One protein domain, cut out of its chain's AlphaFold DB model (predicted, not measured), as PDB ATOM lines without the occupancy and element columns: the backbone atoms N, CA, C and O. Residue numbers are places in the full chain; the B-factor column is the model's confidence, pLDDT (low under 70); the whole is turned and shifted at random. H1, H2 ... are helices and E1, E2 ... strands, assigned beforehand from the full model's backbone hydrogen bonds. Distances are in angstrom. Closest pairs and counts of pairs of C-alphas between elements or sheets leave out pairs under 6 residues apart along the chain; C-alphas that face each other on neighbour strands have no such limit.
ATOM      1  N   ALA A 266     -17.299 -47.936  20.809       91.06
ATOM      2  CA  ALA A 266     -17.346 -47.767  19.363       91.06
ATOM      3  C   ALA A 266     -17.711 -46.317  19.015       91.06
ATOM      4  O   ALA A 266     -18.612 -45.743  19.624       91.06
ATOM      5  N   THR A 267     -17.035 -45.725  18.030       94.00
ATOM      6  CA  THR A 267     -17.381 -44.393  17.505       94.00
ATOM      7  C   THR A 267     -18.062 -44.532  16.147       94.00
ATOM      8  O   THR A 267     -17.459 -45.013  15.185       94.00
ATOM      9  N   THR A 268     -19.318 -44.111  16.051       93.75
ATOM     10  CA  THR A 268     -20.099 -44.133  14.809       93.75
ATOM     11  C   THR A 268     -20.069 -42.757  14.163       93.75
ATOM     12  O   THR A 268     -20.369 -41.775  14.827       93.75
ATOM     13  N   THR A 269     -19.738 -42.667  12.875       95.81
ATOM     14  CA  THR A 269     -19.929 -41.452  12.072       95.81
ATOM     15  C   THR A 269     -20.893 -41.731  10.930       95.81
ATOM     16  O   THR A 269     -20.613 -42.549  10.047       95.81
ATOM     17  N   TYR A 270     -22.012 -41.014  10.934       95.19
ATOM     18  CA  TYR A 270     -23.045 -41.075   9.909       95.19
ATOM     19  C   TYR A 270     -23.014 -39.797   9.080       95.19
ATOM     20  O   TYR A 270     -23.016 -38.694   9.624       95.19
ATOM     21  N   THR A 271     -22.936 -39.929   7.757       95.44
ATOM     22  CA  THR A 271     -22.872 -38.791   6.827       95.44
ATOM     23  C   THR A 271     -24.011 -38.877   5.822       95.44
ATOM     24  O   THR A 271     -24.128 -39.858   5.092       95.44
ATOM     25  N   PHE A 272     -24.829 -37.835   5.768       93.69
ATOM     26  CA  PHE A 272     -26.011 -37.746   4.919       93.69
ATOM     27  C   PHE A 272     -25.691 -36.787   3.777       93.69
ATOM     28  O   PHE A 272     -25.258 -35.661   4.023       93.69
ATOM     29  N   VAL A 273     -25.807 -37.248   2.532       94.31
ATOM     30  CA  VAL A 273     -25.280 -36.553   1.347       94.31
ATOM     31  C   VAL A 273     -26.368 -36.384   0.298       94.31
ATOM     32  O   VAL A 273     -26.993 -37.364  -0.097       94.31
ATOM     33  N   ASP A 274     -26.528 -35.162  -0.208       93.31
ATOM     34  CA  ASP A 274     -27.319 -34.905  -1.408       93.31
ATOM     35  C   ASP A 274     -26.604 -35.513  -2.626       93.31
ATOM     36  O   ASP A 274     -25.513 -35.087  -3.013       93.31
ATOM     37  N   GLU A 275     -27.249 -36.510  -3.227       92.38
ATOM     38  CA  GLU A 275     -26.927 -37.172  -4.493       92.38
ATOM     39  C   GLU A 275     -26.544 -36.177  -5.594       92.38
ATOM     40  O   GLU A 275     -25.572 -36.394  -6.321       92.38
ATOM     41  N   THR A 276     -27.322 -35.099  -5.718       90.56
ATOM     42  CA  THR A 276     -27.361 -34.232  -6.898       90.56
ATOM     43  C   THR A 276     -26.227 -33.215  -6.887       90.56
ATOM     44  O   THR A 276     -25.582 -33.001  -7.914       90.56
ATOM     45  N   THR A 277     -25.951 -32.588  -5.738       92.31
ATOM     46  CA  THR A 277     -24.839 -31.632  -5.590       92.31
ATOM     47  C   THR A 277     -23.586 -32.229  -4.949       92.31
ATOM     48  O   THR A 277     -22.542 -31.572  -4.947       92.31
ATOM     49  N   GLY A 278     -23.653 -33.454  -4.418       93.19
ATOM     50  CA  GLY A 278     -22.551 -34.121  -3.719       93.19
ATOM     51  C   GLY A 278     -22.203 -33.501  -2.360       93.19
ATOM     52  O   GLY A 278     -21.122 -33.759  -1.831       93.19
ATOM     53  N   LYS A 279     -23.074 -32.646  -1.810       93.00
ATOM     54  CA  LYS A 279     -22.860 -31.964  -0.528       93.00
ATOM     55  C   LYS A 279     -23.331 -32.820   0.638       93.00
ATOM     56  O   LYS A 279     -24.414 -33.393   0.595       93.00
ATOM     57  N   THR A 280     -22.572 -32.795   1.726       93.44
ATOM     58  CA  THR A 280     -23.072 -33.188   3.044       93.44
ATOM     59  C   THR A 280     -24.251 -32.296   3.439       93.44
ATOM     60  O   THR A 280     -24.102 -31.076   3.499       93.44
ATOM     61  N   ILE A 281     -25.398 -32.915   3.709       89.38
ATOM     62  CA  ILE A 281     -26.587 -32.299   4.307       89.38
ATOM     63  C   ILE A 281     -26.394 -32.245   5.829       89.38
ATOM     64  O   ILE A 281     -26.513 -31.187   6.439       89.38
ATOM     65  N   TYR A 282     -26.020 -33.383   6.422       91.31
ATOM     66  CA  TYR A 282     -25.817 -33.556   7.859       91.31
ATOM     67  C   TYR A 282     -24.684 -34.558   8.133       91.31
ATOM     68  O   TYR A 282     -24.419 -35.462   7.335       91.31
ATOM     69  N   THR A 283     -24.015 -34.410   9.276       93.12
ATOM     70  CA  THR A 283     -23.054 -35.386   9.800       93.12
ATOM     71  C   THR A 283     -23.230 -35.489  11.301       93.12
ATOM     72  O   THR A 283     -23.220 -34.474  11.992       93.12
ATOM     73  N   GLN A 284     -23.314 -36.721  11.786       92.56
ATOM     74  CA  GLN A 284     -23.344 -37.049  13.201       92.56
ATOM     75  C   GLN A 284     -22.135 -37.921  13.549       92.56
ATOM     76  O   GLN A 284     -21.774 -38.804  12.767       92.56
ATOM     77  N   THR A 285     -21.522 -37.683  14.709       94.62
ATOM     78  CA  THR A 285     -20.469 -38.542  15.260       94.62
ATOM     79  C   THR A 285     -20.739 -38.811  16.734       94.62
ATOM     80  O   THR A 285     -20.586 -37.920  17.567       94.62
ATOM     81  N   ASP A 286     -21.066 -40.060  17.048       92.00
ATOM     82  CA  ASP A 286     -21.460 -40.508  18.382       92.00
ATOM     83  C   ASP A 286     -20.444 -41.500  18.935       92.00
ATOM     84  O   ASP A 286     -19.696 -42.146  18.197       92.00
ATOM     85  N   THR A 287     -20.421 -41.650  20.255       92.06
ATOM     86  CA  THR A 287     -19.659 -42.710  20.918       92.06
ATOM     87  C   THR A 287     -20.607 -43.573  21.728       92.06
ATOM     88  O   THR A 287     -21.534 -43.078  22.360       92.06
ATOM     89  N   TRP A 288     -20.364 -44.872  21.683       89.50
ATOM     90  CA  TRP A 288     -21.157 -45.926  22.296       89.50
ATOM     91  C   TRP A 288     -20.263 -46.679  23.272       89.50
ATOM     92  O   TRP A 288     -19.076 -46.839  22.991       89.50
ATOM     93  N   ASP A 289     -20.803 -47.140  24.399       87.44
ATOM     94  CA  ASP A 289     -20.064 -47.914  25.405       87.44
ATOM     95  C   ASP A 289     -20.849 -49.178  25.762       87.44
ATOM     96  O   ASP A 289     -21.979 -49.117  26.252       87.44
ATOM     97  N   LEU A 290     -20.223 -50.327  25.522       81.81
ATOM     98  CA  LEU A 290     -20.763 -51.656  25.767       81.81
ATOM     99  C   LEU A 290     -21.088 -51.878  27.256       81.81
ATOM    100  O   LEU A 290     -22.004 -52.627  27.582       81.81
ATOM    101  N   ALA A 291     -20.406 -51.177  28.171       74.12
ATOM    102  CA  ALA A 291     -20.690 -51.234  29.604       74.12
ATOM    103  C   ALA A 291     -21.993 -50.514  30.012       74.12
ATOM    104  O   ALA A 291     -22.522 -50.795  31.090       74.12
ATOM    105  N   ASN A 292     -22.526 -49.616  29.173       67.75
ATOM    106  CA  ASN A 292     -23.755 -48.868  29.461       67.75
ATOM    107  C   ASN A 292     -25.041 -49.585  29.001       67.75
ATOM    108  O   ASN A 292     -26.129 -49.130  29.351       67.75
ATOM    109  N   ASN A 293     -24.943 -50.729  28.307       62.97
ATOM    110  CA  ASN A 293     -26.076 -51.622  28.022       62.97
ATOM    111  C   ASN A 293     -26.005 -52.897  28.899       62.97
ATOM    112  O   ASN A 293     -25.586 -53.957  28.426       62.97
ATOM    113  N   PRO A 294     -26.431 -52.845  30.179       47.00
ATOM    114  CA  PRO A 294     -26.363 -53.987  31.099       47.00
ATOM    115  C   PRO A 294     -27.309 -55.149  30.736       47.00
ATOM    116  O   PRO A 294     -27.336 -56.155  31.444       47.00
ATOM    117  N   SER A 295     -28.094 -55.013  29.664       47.03
ATOM    118  CA  SER A 295     -29.004 -56.031  29.121       47.03
ATOM    119  C   SER A 295     -28.333 -56.984  28.125       47.03
ATOM    120  O   SER A 295     -28.911 -58.027  27.828       47.03
ATOM    121  N   GLY A 296     -27.155 -56.635  27.588       46.16
ATOM    122  CA  GLY A 296     -26.458 -57.430  26.565       46.16
ATOM    123  C   GLY A 296     -27.143 -57.459  25.189       46.16
ATOM    124  O   GLY A 296     -26.825 -58.308  24.365       46.16
ATOM    125  N   SER A 297     -28.090 -56.554  24.917       48.62
ATOM    126  CA  SER A 297     -28.987 -56.623  23.752       48.62
ATOM    127  C   SER A 297     -28.459 -55.953  22.472       48.62
ATOM    128  O   SER A 297     -29.238 -55.573  21.603       48.62
ATOM    129  N   PHE A 298     -27.142 -55.839  22.284       56.25
ATOM    130  CA  PHE A 298     -26.601 -55.288  21.032       56.25
ATOM    131  C   PHE A 298     -26.813 -56.195  19.803       56.25
ATOM    132  O   PHE A 298     -26.685 -55.713  18.682       56.25
ATOM    133  N   GLU A 299     -27.180 -57.470  19.976       46.31
ATOM    134  CA  GLU A 299     -27.548 -58.351  18.853       46.31
ATOM    135  C   GLU A 299     -28.885 -57.975  18.172       46.31
ATOM    136  O   GLU A 299     -28.911 -57.943  16.941       46.31
ATOM    137  N   PRO A 300     -29.985 -57.661  18.893       49.25
ATOM    138  CA  PRO A 300     -31.181 -57.069  18.282       49.25
ATOM    139  C   PRO A 300     -31.094 -55.552  18.037       49.25
ATOM    140  O   PRO A 300     -31.665 -55.094  17.048       49.25
ATOM    141  N   ASP A 301     -30.420 -54.786  18.907       53.84
ATOM    142  CA  ASP A 301     -30.566 -53.316  18.963       53.84
ATOM    143  C   ASP A 301     -29.371 -52.526  18.374       53.84
ATOM    144  O   ASP A 301     -29.482 -51.322  18.158       53.84
ATOM    145  N   GLY A 302     -28.236 -53.191  18.110       70.88
ATOM    146  CA  GLY A 302     -27.038 -52.694  17.408       70.88
ATOM    147  C   GLY A 302     -26.652 -51.214  17.581       70.88
ATOM    148  O   GLY A 302     -26.623 -50.677  18.686       70.88
ATOM    149  N   LEU A 303     -26.247 -50.582  16.473       85.69
ATOM    150  CA  LEU A 303     -25.757 -49.201  16.401       85.69
ATOM    151  C   LEU A 303     -26.432 -48.463  15.233       85.69
ATOM    152  O   LEU A 303     -26.420 -48.954  14.107       85.69
ATOM    153  N   ARG A 304     -26.996 -47.275  15.470       88.25
ATOM    154  CA  ARG A 304     -27.667 -46.429  14.454       88.25
ATOM    155  C   ARG A 304     -27.368 -44.938  14.697       88.25
ATOM    156  O   ARG A 304     -26.751 -44.648  15.720       88.25
ATOM    157  N   PRO A 305     -27.724 -43.992  13.807       91.12
ATOM    158  CA  PRO A 305     -27.695 -42.568  14.143       91.12
ATOM    159  C   PRO A 305     -28.720 -42.270  15.243       91.12
ATOM    160  O   PRO A 305     -29.709 -42.997  15.367       91.12
ATOM    161  N   ALA A 306     -28.521 -41.193  16.002       90.31
ATOM    162  CA  ALA A 306     -29.592 -40.709  16.872       90.31
ATOM    163  C   ALA A 306     -30.667 -40.012  16.035       90.31
ATOM    164  O   ALA A 306     -30.372 -39.412  14.999       90.31
ATOM    165  N   MET A 307     -31.921 -40.092  16.472       88.88
ATOM    166  CA  MET A 307     -33.041 -39.613  15.668       88.88
ATOM    167  C   MET A 307     -34.251 -39.174  16.488       88.88
ATOM    168  O   MET A 307     -34.491 -39.654  17.592       88.88
ATOM    169  N   ALA A 308     -35.068 -38.304  15.904       88.44
ATOM    170  CA  ALA A 308     -36.451 -38.131  16.310       88.44
ATOM    171  C   ALA A 308     -37.310 -39.226  15.643       88.44
ATOM    172  O   ALA A 308     -37.311 -39.360  14.420       88.44
ATOM    173  N   VAL A 309     -38.047 -40.003  16.441       79.81
ATOM    174  CA  VAL A 309     -39.033 -41.005  15.999       79.81
ATOM    175  C   VAL A 309     -40.433 -40.432  16.191       79.81
ATOM    176  O   VAL A 309     -40.734 -39.916  17.269       79.81
ATOM    177  N   MET A 310     -41.312 -40.556  15.191       75.56
ATOM    178  CA  MET A 310     -42.729 -40.205  15.345       75.56
ATOM    179  C   MET A 310     -43.533 -41.384  15.902       75.56
ATOM    180  O   MET A 310     -43.512 -42.480  15.341       75.56
ATOM    181  N   ASP A 311     -44.269 -41.143  16.984       70.00
ATOM    182  CA  ASP A 311     -45.127 -42.120  17.651       70.00
ATOM    183  C   ASP A 311     -46.589 -41.615  17.756       70.00
ATOM    184  O   ASP A 311     -46.991 -40.619  17.151       70.00
ATOM    185  N   SER A 312     -47.422 -42.331  18.513       63.72
ATOM    186  CA  SER A 312     -48.814 -41.959  18.788       63.72
ATOM    187  C   SER A 312     -49.005 -40.707  19.662       63.72
ATOM    188  O   SER A 312     -50.112 -40.162  19.686       63.72
ATOM    189  N   ALA A 313     -47.975 -40.267  20.391       66.69
ATOM    190  CA  ALA A 313     -48.005 -39.134  21.311       66.69
ATOM    191  C   ALA A 313     -47.285 -37.885  20.766       66.69
ATOM    192  O   ALA A 313     -47.673 -36.772  21.124       66.69
ATOM    193  N   GLY A 314     -46.283 -38.040  19.895       74.94
ATOM    194  CA  GLY A 314     -45.584 -36.928  19.249       74.94
ATOM    195  C   GLY A 314     -44.307 -37.363  18.529       74.94
ATOM    196  O   GLY A 314     -44.266 -38.419  17.905       74.94
ATOM    197  N   LEU A 315     -43.263 -36.536  18.621       81.94
ATOM    198  CA  LEU A 315     -41.888 -36.980  18.389       81.94
ATOM    199  C   LEU A 315     -41.262 -37.391  19.722       81.94
ATOM    200  O   LEU A 315     -41.511 -36.774  20.758       81.94
ATOM    201  N   THR A 316     -40.419 -38.414  19.677       86.62
ATOM    202  CA  THR A 316     -39.614 -38.898  20.804       86.62
ATOM    203  C   THR A 316     -38.163 -39.049  20.359       86.62
ATOM    204  O   THR A 316     -37.906 -39.365  19.198       86.62
ATOM    205  N   THR A 317     -37.204 -38.795  21.250       88.62
ATOM    206  CA  THR A 317     -35.781 -39.016  20.956       88.62
ATOM    207  C   THR A 317     -35.434 -40.494  21.051       88.62
ATOM    208  O   THR A 317     -35.731 -41.133  22.063       88.62
ATOM    209  N   ASP A 318     -34.735 -41.004  20.047       86.88
ATOM    210  CA  ASP A 318     -34.142 -42.332  20.041       86.88
ATOM    211  C   ASP A 318     -32.628 -42.196  19.835       86.88
ATOM    212  O   ASP A 318     -32.115 -42.103  18.719       86.88
ATOM    213  N   ASP A 319     -31.934 -42.104  20.968       87.81
ATOM    214  CA  ASP A 319     -30.484 -42.028  21.098       87.81
ATOM    215  C   ASP A 319     -30.071 -42.978  22.229       87.81
ATOM    216  O   ASP A 319     -30.618 -42.912  23.333       87.81
ATOM    217  N   GLN A 320     -29.134 -43.881  21.944       84.00
ATOM    218  CA  GLN A 320     -28.607 -44.870  22.892       84.00
ATOM    219  C   GLN A 320     -27.070 -44.770  23.019       84.00
ATOM    220  O   GLN A 320     -26.407 -45.695  23.496       84.00
ATOM    221  N   SER A 321     -26.492 -43.644  22.582       88.38
ATOM    222  CA  SER A 321     -25.071 -43.315  22.729       88.38
ATOM    223  C   SER A 321     -24.684 -43.046  24.195       88.38
ATOM    224  O   SER A 321     -25.517 -43.034  25.101       88.38
ATOM    225  N   THR A 322     -23.398 -42.799  24.474       87.25
ATOM    226  CA  THR A 322     -22.924 -42.467  25.835       87.25
ATOM    227  C   THR A 322     -23.399 -41.110  26.354       87.25
ATOM    228  O   THR A 322     -23.280 -40.846  27.550       87.25
ATOM    229  N   SER A 323     -23.869 -40.237  25.463       88.06
ATOM    230  CA  SER A 323     -24.209 -38.842  25.753       88.06
ATOM    231  C   SER A 323     -25.531 -38.474  25.066       88.06
ATOM    232  O   SER A 323     -25.534 -37.554  24.250       88.06
ATOM    233  N   PRO A 324     -26.625 -39.212  25.339       87.88
ATOM    234  CA  PRO A 324     -27.785 -39.220  24.465       87.88
ATOM    235  C   PRO A 324     -28.479 -37.860  24.434       87.88
ATOM    236  O   PRO A 324     -28.755 -37.265  25.481       87.88
ATOM    237  N   GLN A 325     -28.776 -37.381  23.230       89.94
ATOM    238  CA  GLN A 325     -29.577 -36.186  23.023       89.94
ATOM    239  C   GLN A 325     -31.037 -36.464  23.411       89.94
ATOM    240  O   GLN A 325     -31.633 -37.465  23.016       89.94
ATOM    241  N   THR A 326     -31.614 -35.553  24.195       88.81
ATOM    242  CA  THR A 326     -32.982 -35.648  24.732       88.81
ATOM    243  C   THR A 326     -33.920 -34.564  24.209       88.81
ATOM    244  O   THR A 326     -35.116 -34.617  24.484       88.81
ATOM    245  N   ASP A 327     -33.399 -33.572  23.485       89.69
ATOM    246  CA  ASP A 327     -34.213 -32.629  22.725       89.69
ATOM    247  C   ASP A 327     -34.475 -33.190  21.320       89.69
ATOM    248  O   ASP A 327     -33.544 -33.519  20.582       89.69
ATOM    249  N   THR A 328     -35.746 -33.314  20.935       87.75
ATOM    250  CA  THR A 328     -36.113 -33.787  19.596       87.75
ATOM    251  C   THR A 328     -35.705 -32.807  18.503       87.75
ATOM    252  O   THR A 328     -35.438 -33.254  17.391       87.75
ATOM    253  N   SER A 329     -35.658 -31.499  18.778       86.62
ATOM    254  CA  SER A 329     -35.384 -30.463  17.769       86.62
ATOM    255  C   SER A 329     -33.936 -30.472  17.261       86.62
ATOM    256  O   SER A 329     -33.700 -30.090  16.116       86.62
ATOM    257  N   ASP A 330     -32.991 -30.970  18.064       88.44
ATOM    258  CA  ASP A 330     -31.570 -31.111  17.712       88.44
ATOM    259  C   ASP A 330     -31.254 -32.392  16.904       88.44
ATOM    260  O   ASP A 330     -30.173 -32.499  16.318       88.44
ATOM    261  N   LEU A 331     -32.160 -33.378  16.884       89.44
ATOM    262  CA  LEU A 331     -31.979 -34.661  16.190       89.44
ATOM    263  C   LEU A 331     -32.591 -34.648  14.785       89.44
ATOM    264  O   LEU A 331     -33.644 -34.037  14.617       89.44
ATOM    265  N   PRO A 332     -32.032 -35.374  13.798       89.38
ATOM    266  CA  PRO A 332     -32.682 -35.574  12.504       89.38
ATOM    267  C   PRO A 332     -33.955 -36.421  12.634       89.38
ATOM    268  O   PRO A 332     -34.031 -37.329  13.464       89.38
ATOM    269  N   TYR A 333     -34.949 -36.170  11.784       85.94
ATOM    270  CA  TYR A 333     -36.093 -37.068  11.614       85.94
ATOM    271  C   TYR A 333     -35.834 -38.031  10.459       85.94
ATOM    272  O   TYR A 333     -35.629 -37.608   9.318       85.94
ATOM    273  N   PHE A 334     -35.931 -39.328  10.746       84.06
ATOM    274  CA  PHE A 334     -36.119 -40.341   9.713       84.06
ATOM    275  C   PHE A 334     -37.551 -40.857   9.794       84.06
ATOM    276  O   PHE A 334     -38.029 -41.209  10.875       84.06
ATOM    277  N   GLY A 335     -38.236 -40.918   8.652       77.75
ATOM    278  CA  GLY A 335     -39.576 -41.507   8.599       77.75
ATOM    279  C   GLY A 335     -39.560 -42.996   8.989       77.75
ATOM    280  O   GLY A 335     -38.517 -43.623   8.833       77.75
ATOM    281  N   PRO A 336     -40.685 -43.577   9.450       73.38
ATOM    282  CA  PRO A 336     -40.823 -44.962   9.924       73.38
ATOM    283  C   PRO A 336     -40.086 -46.113   9.200       73.38
ATOM    284  O   PRO A 336     -39.761 -47.089   9.869       73.38
ATOM    285  N   ASP A 337     -39.792 -46.022   7.896       77.25
ATOM    286  CA  ASP A 337     -38.989 -47.020   7.153       77.25
ATOM    287  C   ASP A 337     -37.498 -46.621   6.969       77.25
ATOM    288  O   ASP A 337     -36.631 -47.452   6.688       77.25
ATOM    289  N   GLY A 338     -37.173 -45.340   7.159       80.50
ATOM    290  CA  GLY A 338     -35.843 -44.737   7.005       80.50
ATOM    291  C   GLY A 338     -35.563 -44.118   5.630       80.50
ATOM    292  O   GLY A 338     -34.548 -43.443   5.454       80.50
ATOM    293  N   ASP A 339     -36.475 -44.287   4.671       82.19
ATOM    294  CA  ASP A 339     -36.346 -43.762   3.302       82.19
ATOM    295  C   ASP A 339     -36.515 -42.231   3.201       82.19
ATOM    296  O   ASP A 339     -36.307 -41.648   2.137       82.19
ATOM    297  N   ILE A 340     -36.856 -41.567   4.306       81.69
ATOM    298  CA  ILE A 340     -37.033 -40.115   4.432       81.69
ATOM    299  C   ILE A 340     -35.969 -39.561   5.373       81.69
ATOM    300  O   ILE A 340     -35.744 -40.140   6.433       81.69
ATOM    301  N   PHE A 341     -35.390 -38.415   5.021       85.31
ATOM    302  CA  PHE A 341     -34.615 -37.555   5.918       85.31
ATOM    303  C   PHE A 341     -35.266 -36.169   6.002       85.31
ATOM    304  O   PHE A 341     -35.833 -35.715   5.006       85.31
ATOM    305  N   ASP A 342     -35.203 -35.557   7.192       74.75
ATOM    306  CA  ASP A 342     -35.666 -34.214   7.574       74.75
ATOM    307  C   ASP A 342     -36.783 -33.627   6.699       74.75
ATOM    308  O   ASP A 342     -36.586 -33.073   5.615       74.75
ATOM    309  N   ASP A 343     -37.996 -33.750   7.228       63.81
ATOM    310  CA  ASP A 343     -39.231 -33.200   6.679       63.81
ATOM    311  C   ASP A 343     -39.679 -33.704   5.290       63.81
ATOM    312  O   ASP A 343     -40.503 -33.080   4.620       63.81
ATOM    313  N   GLY A 344     -39.162 -34.846   4.827       63.12
ATOM    314  CA  GLY A 344     -39.593 -35.437   3.555       63.12
ATOM    315  C   GLY A 344     -38.952 -34.803   2.320       63.12
ATOM    316  O   GLY A 344     -39.146 -35.322   1.219       63.12
ATOM    317  N   TYR A 345     -38.165 -33.734   2.483       71.06
ATOM    318  CA  TYR A 345     -37.434 -33.059   1.402       71.06
ATOM    319  C   TYR A 345     -36.285 -33.898   0.843       71.06
ATOM    320  O   TYR A 345     -35.738 -33.549  -0.194       71.06
ATOM    321  N   TYR A 346     -35.927 -35.003   1.492       84.81
ATOM    322  CA  TYR A 346     -34.869 -35.898   1.047       84.81
ATOM    323  C   TYR A 346     -35.361 -37.346   1.054       84.81
ATOM    324  O   TYR A 346     -35.763 -37.868   2.095       84.81
ATOM    325  N   LEU A 347     -35.303 -37.998  -0.115       87.12
ATOM    326  CA  LEU A 347     -35.620 -39.420  -0.296       87.12
ATOM    327  C   LEU A 347     -34.343 -40.242  -0.510       87.12
ATOM    328  O   LEU A 347     -33.493 -39.863  -1.317       87.12
ATOM    329  N   LEU A 348     -34.209 -41.348   0.219       91.12
ATOM    330  CA  LEU A 348     -33.024 -42.203   0.235       91.12
ATOM    331  C   LEU A 348     -32.837 -42.913  -1.118       91.12
ATOM    332  O   LEU A 348     -33.696 -43.689  -1.537       91.12
ATOM    333  N   ASP A 349     -31.674 -42.756  -1.757       92.12
ATOM    334  CA  ASP A 349     -31.211 -43.769  -2.710       92.12
ATOM    335  C   ASP A 349     -30.683 -44.953  -1.894       92.12
ATOM    336  O   ASP A 349     -29.522 -45.008  -1.464       92.12
ATOM    337  N   SER A 350     -31.582 -45.900  -1.632       88.88
ATOM    338  CA  SER A 350     -31.271 -47.101  -0.867       88.88
ATOM    339  C   SER A 350     -30.228 -47.957  -1.583       88.88
ATOM    340  O   SER A 350     -29.318 -48.457  -0.923       88.88
ATOM    341  N   ALA A 351     -30.262 -48.061  -2.916       90.38
ATOM    342  CA  ALA A 351     -29.314 -48.856  -3.696       90.38
ATOM    343  C   ALA A 351     -27.878 -48.319  -3.574       90.38
ATOM    344  O   ALA A 351     -26.950 -49.080  -3.283       90.38
ATOM    345  N   LYS A 352     -27.694 -47.005  -3.717       93.19
ATOM    346  CA  LYS A 352     -26.406 -46.316  -3.558       93.19
ATOM    347  C   LYS A 352     -25.939 -46.269  -2.102       93.19
ATOM    348  O   LYS A 352     -24.739 -46.316  -1.840       93.19
ATOM    349  N   SER A 353     -26.873 -46.266  -1.153       92.00
ATOM    350  CA  SER A 353     -26.596 -46.402   0.285       92.00
ATOM    351  C   SER A 353     -26.263 -47.842   0.719       92.00
ATOM    352  O   SER A 353     -25.933 -48.073   1.885       92.00
ATOM    353  N   GLY A 354     -26.291 -48.816  -0.201       90.25
ATOM    354  CA  GLY A 354     -25.921 -50.216   0.049       90.25
ATOM    355  C   GLY A 354     -27.084 -51.138   0.437       90.25
ATOM    356  O   GLY A 354     -26.854 -52.179   1.042       90.25
ATOM    357  N   ASN A 355     -28.315 -50.768   0.081       88.12
ATOM    358  CA  ASN A 355     -29.592 -51.401   0.439       88.12
ATOM    359  C   ASN A 355     -29.859 -51.441   1.956       88.12
ATOM    360  O   ASN A 355     -30.370 -52.423   2.488       88.12
ATOM    361  N   THR A 356     -29.507 -50.357   2.652       87.81
ATOM    362  CA  THR A 356     -29.735 -50.161   4.094       87.81
ATOM    363  C   THR A 356     -30.269 -48.755   4.348       87.81
ATOM    364  O   THR A 356     -29.686 -47.802   3.825       87.81
ATOM    365  N   THR A 357     -31.293 -48.617   5.188       89.38
ATOM    366  CA  THR A 357     -31.793 -47.314   5.660       89.38
ATOM    367  C   THR A 357     -31.096 -46.907   6.972       89.38
ATOM    368  O   THR A 357     -30.437 -47.751   7.584       89.38
ATOM    369  N   PRO A 358     -31.196 -45.647   7.438       88.12
ATOM    370  CA  PRO A 358     -30.588 -45.217   8.705       88.12
ATOM    371  C   PRO A 358     -31.177 -45.891   9.950       88.12
ATOM    372  O   PRO A 358     -30.518 -45.933  10.983       88.12
ATOM    373  N   LEU A 359     -32.384 -46.460   9.846       85.25
ATOM    374  CA  LEU A 359     -32.998 -47.252  10.915       85.25
ATOM    375  C   LEU A 359     -32.369 -48.643  11.058       85.25
ATOM    376  O   LEU A 359     -32.547 -49.293  12.088       85.25
ATOM    377  N   ALA A 360     -31.672 -49.127  10.024       83.56
ATOM    378  CA  ALA A 360     -31.071 -50.450  10.021       83.56
ATOM    379  C   ALA A 360     -29.828 -50.472  10.920       83.56
ATOM    380  O   ALA A 360     -28.793 -49.890  10.592       83.56
ATOM    381  N   TYR A 361     -29.940 -51.183  12.041       80.81
ATOM    382  CA  TYR A 361     -28.860 -51.360  13.002       80.81
ATOM    383  C   TYR A 361     -27.595 -51.949  12.359       80.81
ATOM    384  O   TYR A 361     -27.629 -52.977  11.680       80.81
ATOM    385  N   VAL A 362     -26.459 -51.311  12.624       83.00
ATOM    386  CA  VAL A 362     -25.120 -51.801  12.301       83.00
ATOM    387  C   VAL A 362     -24.612 -52.647  13.471       83.00
ATOM    388  O   VAL A 362     -24.809 -52.294  14.634       83.00
ATOM    389  N   ALA A 363     -23.951 -53.768  13.176       83.94
ATOM    390  CA  ALA A 363     -23.303 -54.598  14.192       83.94
ATOM    391  C   ALA A 363     -22.144 -53.853  14.886       83.94
ATOM    392  O   ALA A 363     -21.562 -52.920  14.325       83.94
ATOM    393  N   TRP A 364     -21.782 -54.280  16.099       86.12
ATOM    394  CA  TRP A 364     -20.652 -53.699  16.829       86.12
ATOM    395  C   TRP A 364     -19.331 -53.902  16.056       86.12
ATOM    396  O   TRP A 364     -19.097 -55.000  15.558       86.12
ATOM    397  N   PRO A 365     -18.449 -52.892  15.927       87.38
ATOM    398  CA  PRO A 365     -17.272 -52.997  15.068       87.38
ATOM    399  C   PRO A 365     -16.056 -53.593  15.787       87.38
ATOM    400  O   PRO A 365     -15.584 -53.043  16.785       87.38
ATOM    401  N   ALA A 366     -15.433 -54.620  15.197       84.62
ATOM    402  CA  ALA A 366     -14.111 -55.103  15.617       84.62
ATOM    403  C   ALA A 366     -13.016 -54.011  15.542       84.62
ATOM    404  O   ALA A 366     -12.061 -54.018  16.316       84.62
ATOM    405  N   SER A 367     -13.172 -53.028  14.648       82.69
ATOM    406  CA  SER A 367     -12.251 -51.897  14.445       82.69
ATOM    407  C   SER A 367     -12.483 -50.691  15.372       82.69
ATOM    408  O   SER A 367     -11.744 -49.708  15.287       82.69
ATOM    409  N   GLY A 368     -13.535 -50.706  16.200       84.88
ATOM    410  CA  GLY A 368     -13.879 -49.606  17.112       84.88
ATOM    411  C   GLY A 368     -14.443 -48.350  16.442       84.88
ATOM    412  O   GLY A 368     -14.762 -47.384  17.135       84.88
ATOM    413  N   SER A 369     -14.595 -48.336  15.114       90.69
ATOM    414  CA  SER A 369     -15.252 -47.234  14.409       90.69
ATOM    415  C   SER A 369     -16.072 -47.697  13.210       90.69
ATOM    416  O   SER A 369     -15.669 -48.582  12.457       90.69
ATOM    417  N   ILE A 370     -17.225 -47.055  13.026       89.81
ATOM    418  CA  ILE A 370     -18.115 -47.220  11.873       89.81
ATOM    419  C   ILE A 370     -18.171 -45.887  11.145       89.81
ATOM    420  O   ILE A 370     -18.408 -44.854  11.762       89.81
ATOM    421  N   ASN A 371     -17.990 -45.913   9.828       93.62
ATOM    422  CA  ASN A 371     -18.225 -44.765   8.962       93.62
ATOM    423  C   ASN A 371     -19.243 -45.194   7.908       93.62
ATOM    424  O   ASN A 371     -18.966 -46.105   7.126       93.62
ATOM    425  N   LYS A 372     -20.424 -44.574   7.906       93.38
ATOM    426  CA  LYS A 372     -21.535 -44.945   7.024       93.38
ATOM    427  C   LYS A 372     -22.096 -43.701   6.344       93.38
ATOM    428  O   LYS A 372     -22.492 -42.742   7.003       93.38
ATOM    429  N   THR A 373     -22.138 -43.742   5.017       95.62
ATOM    430  CA  THR A 373     -22.728 -42.685   4.192       95.62
ATOM    431  C   THR A 373     -24.089 -43.136   3.682       95.62
ATOM    432  O   THR A 373     -24.214 -44.253   3.177       95.62
ATOM    433  N   PHE A 374     -25.082 -42.260   3.790       95.00
ATOM    434  CA  PHE A 374     -26.395 -42.409   3.174       95.00
ATOM    435  C   PHE A 374     -26.578 -41.315   2.119       95.00
ATOM    436  O   PHE A 374     -26.260 -40.148   2.361       95.00
ATOM    437  N   TYR A 375     -27.064 -41.702   0.944       94.44
ATOM    438  CA  TYR A 375     -27.289 -40.807  -0.186       94.44
ATOM    439  C   TYR A 375     -28.776 -40.530  -0.340       94.44
ATOM    440  O   TYR A 375     -29.584 -41.455  -0.348       94.44
ATOM    441  N   TYR A 376     -29.120 -39.258  -0.484       92.00
ATOM    442  CA  TYR A 376     -30.489 -38.784  -0.602       92.00
ATOM    443  C   TYR A 376     -30.635 -37.878  -1.823       92.00
ATOM    444  O   TYR A 376     -29.755 -37.075  -2.107       92.00
ATOM    445  N   THR A 377     -31.758 -37.964  -2.527       89.75
ATOM    446  CA  THR A 377     -32.131 -37.004  -3.576       89.75
ATOM    447  C   THR A 377     -33.125 -35.993  -3.013       89.75
ATOM    448  O   THR A 377     -34.068 -36.388  -2.322       89.75
ATOM    449  N   GLU A 378     -32.934 -34.705  -3.315       84.31
ATOM    450  CA  GLU A 378     -33.900 -33.657  -2.969       84.31
ATOM    451  C   GLU A 378     -35.251 -33.935  -3.656       84.31
ATOM    452  O   GLU A 378     -35.358 -34.031  -4.881       84.31
ATOM    453  N   ALA A 379     -36.290 -34.096  -2.845       75.25
ATOM    454  CA  ALA A 379     -37.656 -34.373  -3.246       75.25
ATOM    455  C   ALA A 379     -38.513 -33.105  -3.149       75.25
ATOM    456  O   ALA A 379     -38.243 -32.193  -2.369       75.25
TER     457      ALA A 379
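AT A GLANCE: This is residues 266 to 379 of the 722 residues of the protein "GRAM_POS_ANCHORING domain-containing protein" of Lactobacillus versmoldensis DSM 14857 = KCTC 3814 (UniProt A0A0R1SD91). With little regular structure, this is a curled wall of long strands E2, E1 and E6, with short E5 at the end of E6 and a small hairpin, E3 and E4, pointing away. The 114 printed residues run E1 E2 H1 E3 E4 E5 E6, mostly strand, with 44 in named elements. The mixed sheet's order is E2 E1 E6 E5. The whole is compact, radius of gyration of the C-alphas 14.0 A, spanning 41 by 37 by 21 A.

HOW THE PARTS SIT: E1, residues 266 to 274, forms a hairpin with antiparallel E2, residues 280 to 289; N 268 and O 286 are 2.9 A apart. H1, residues 298 to 301, is not on the sheet and is too short for an O i to N i+4 pair. E3, residues 307 to 310, is antiparallel to E4, residues 315 to 318, with N 309 to O 316 at 2.8 A. E6, residues 369 to 378, is parallel to E1, with N 271 to O 372 at 2.9 A, and antiparallel to E5, residues 346 to 348, with N 377 to O 347 at 2.8 A.

IN THESE COORDINATES: E1 spans 26.4 A from C-alpha 266 at (-17.346, -47.767, 19.363), E2 26.9 A, and E6 28.9 A to C-alpha 378 at (-33.900, -33.657, -2.969).

THE WHOLE: The printed part has no cut. The links E4 to E5 and E5 to E6 are long. Residues 292 to 301, 312 to 313 and 343 to 344 have pLDDT under 70.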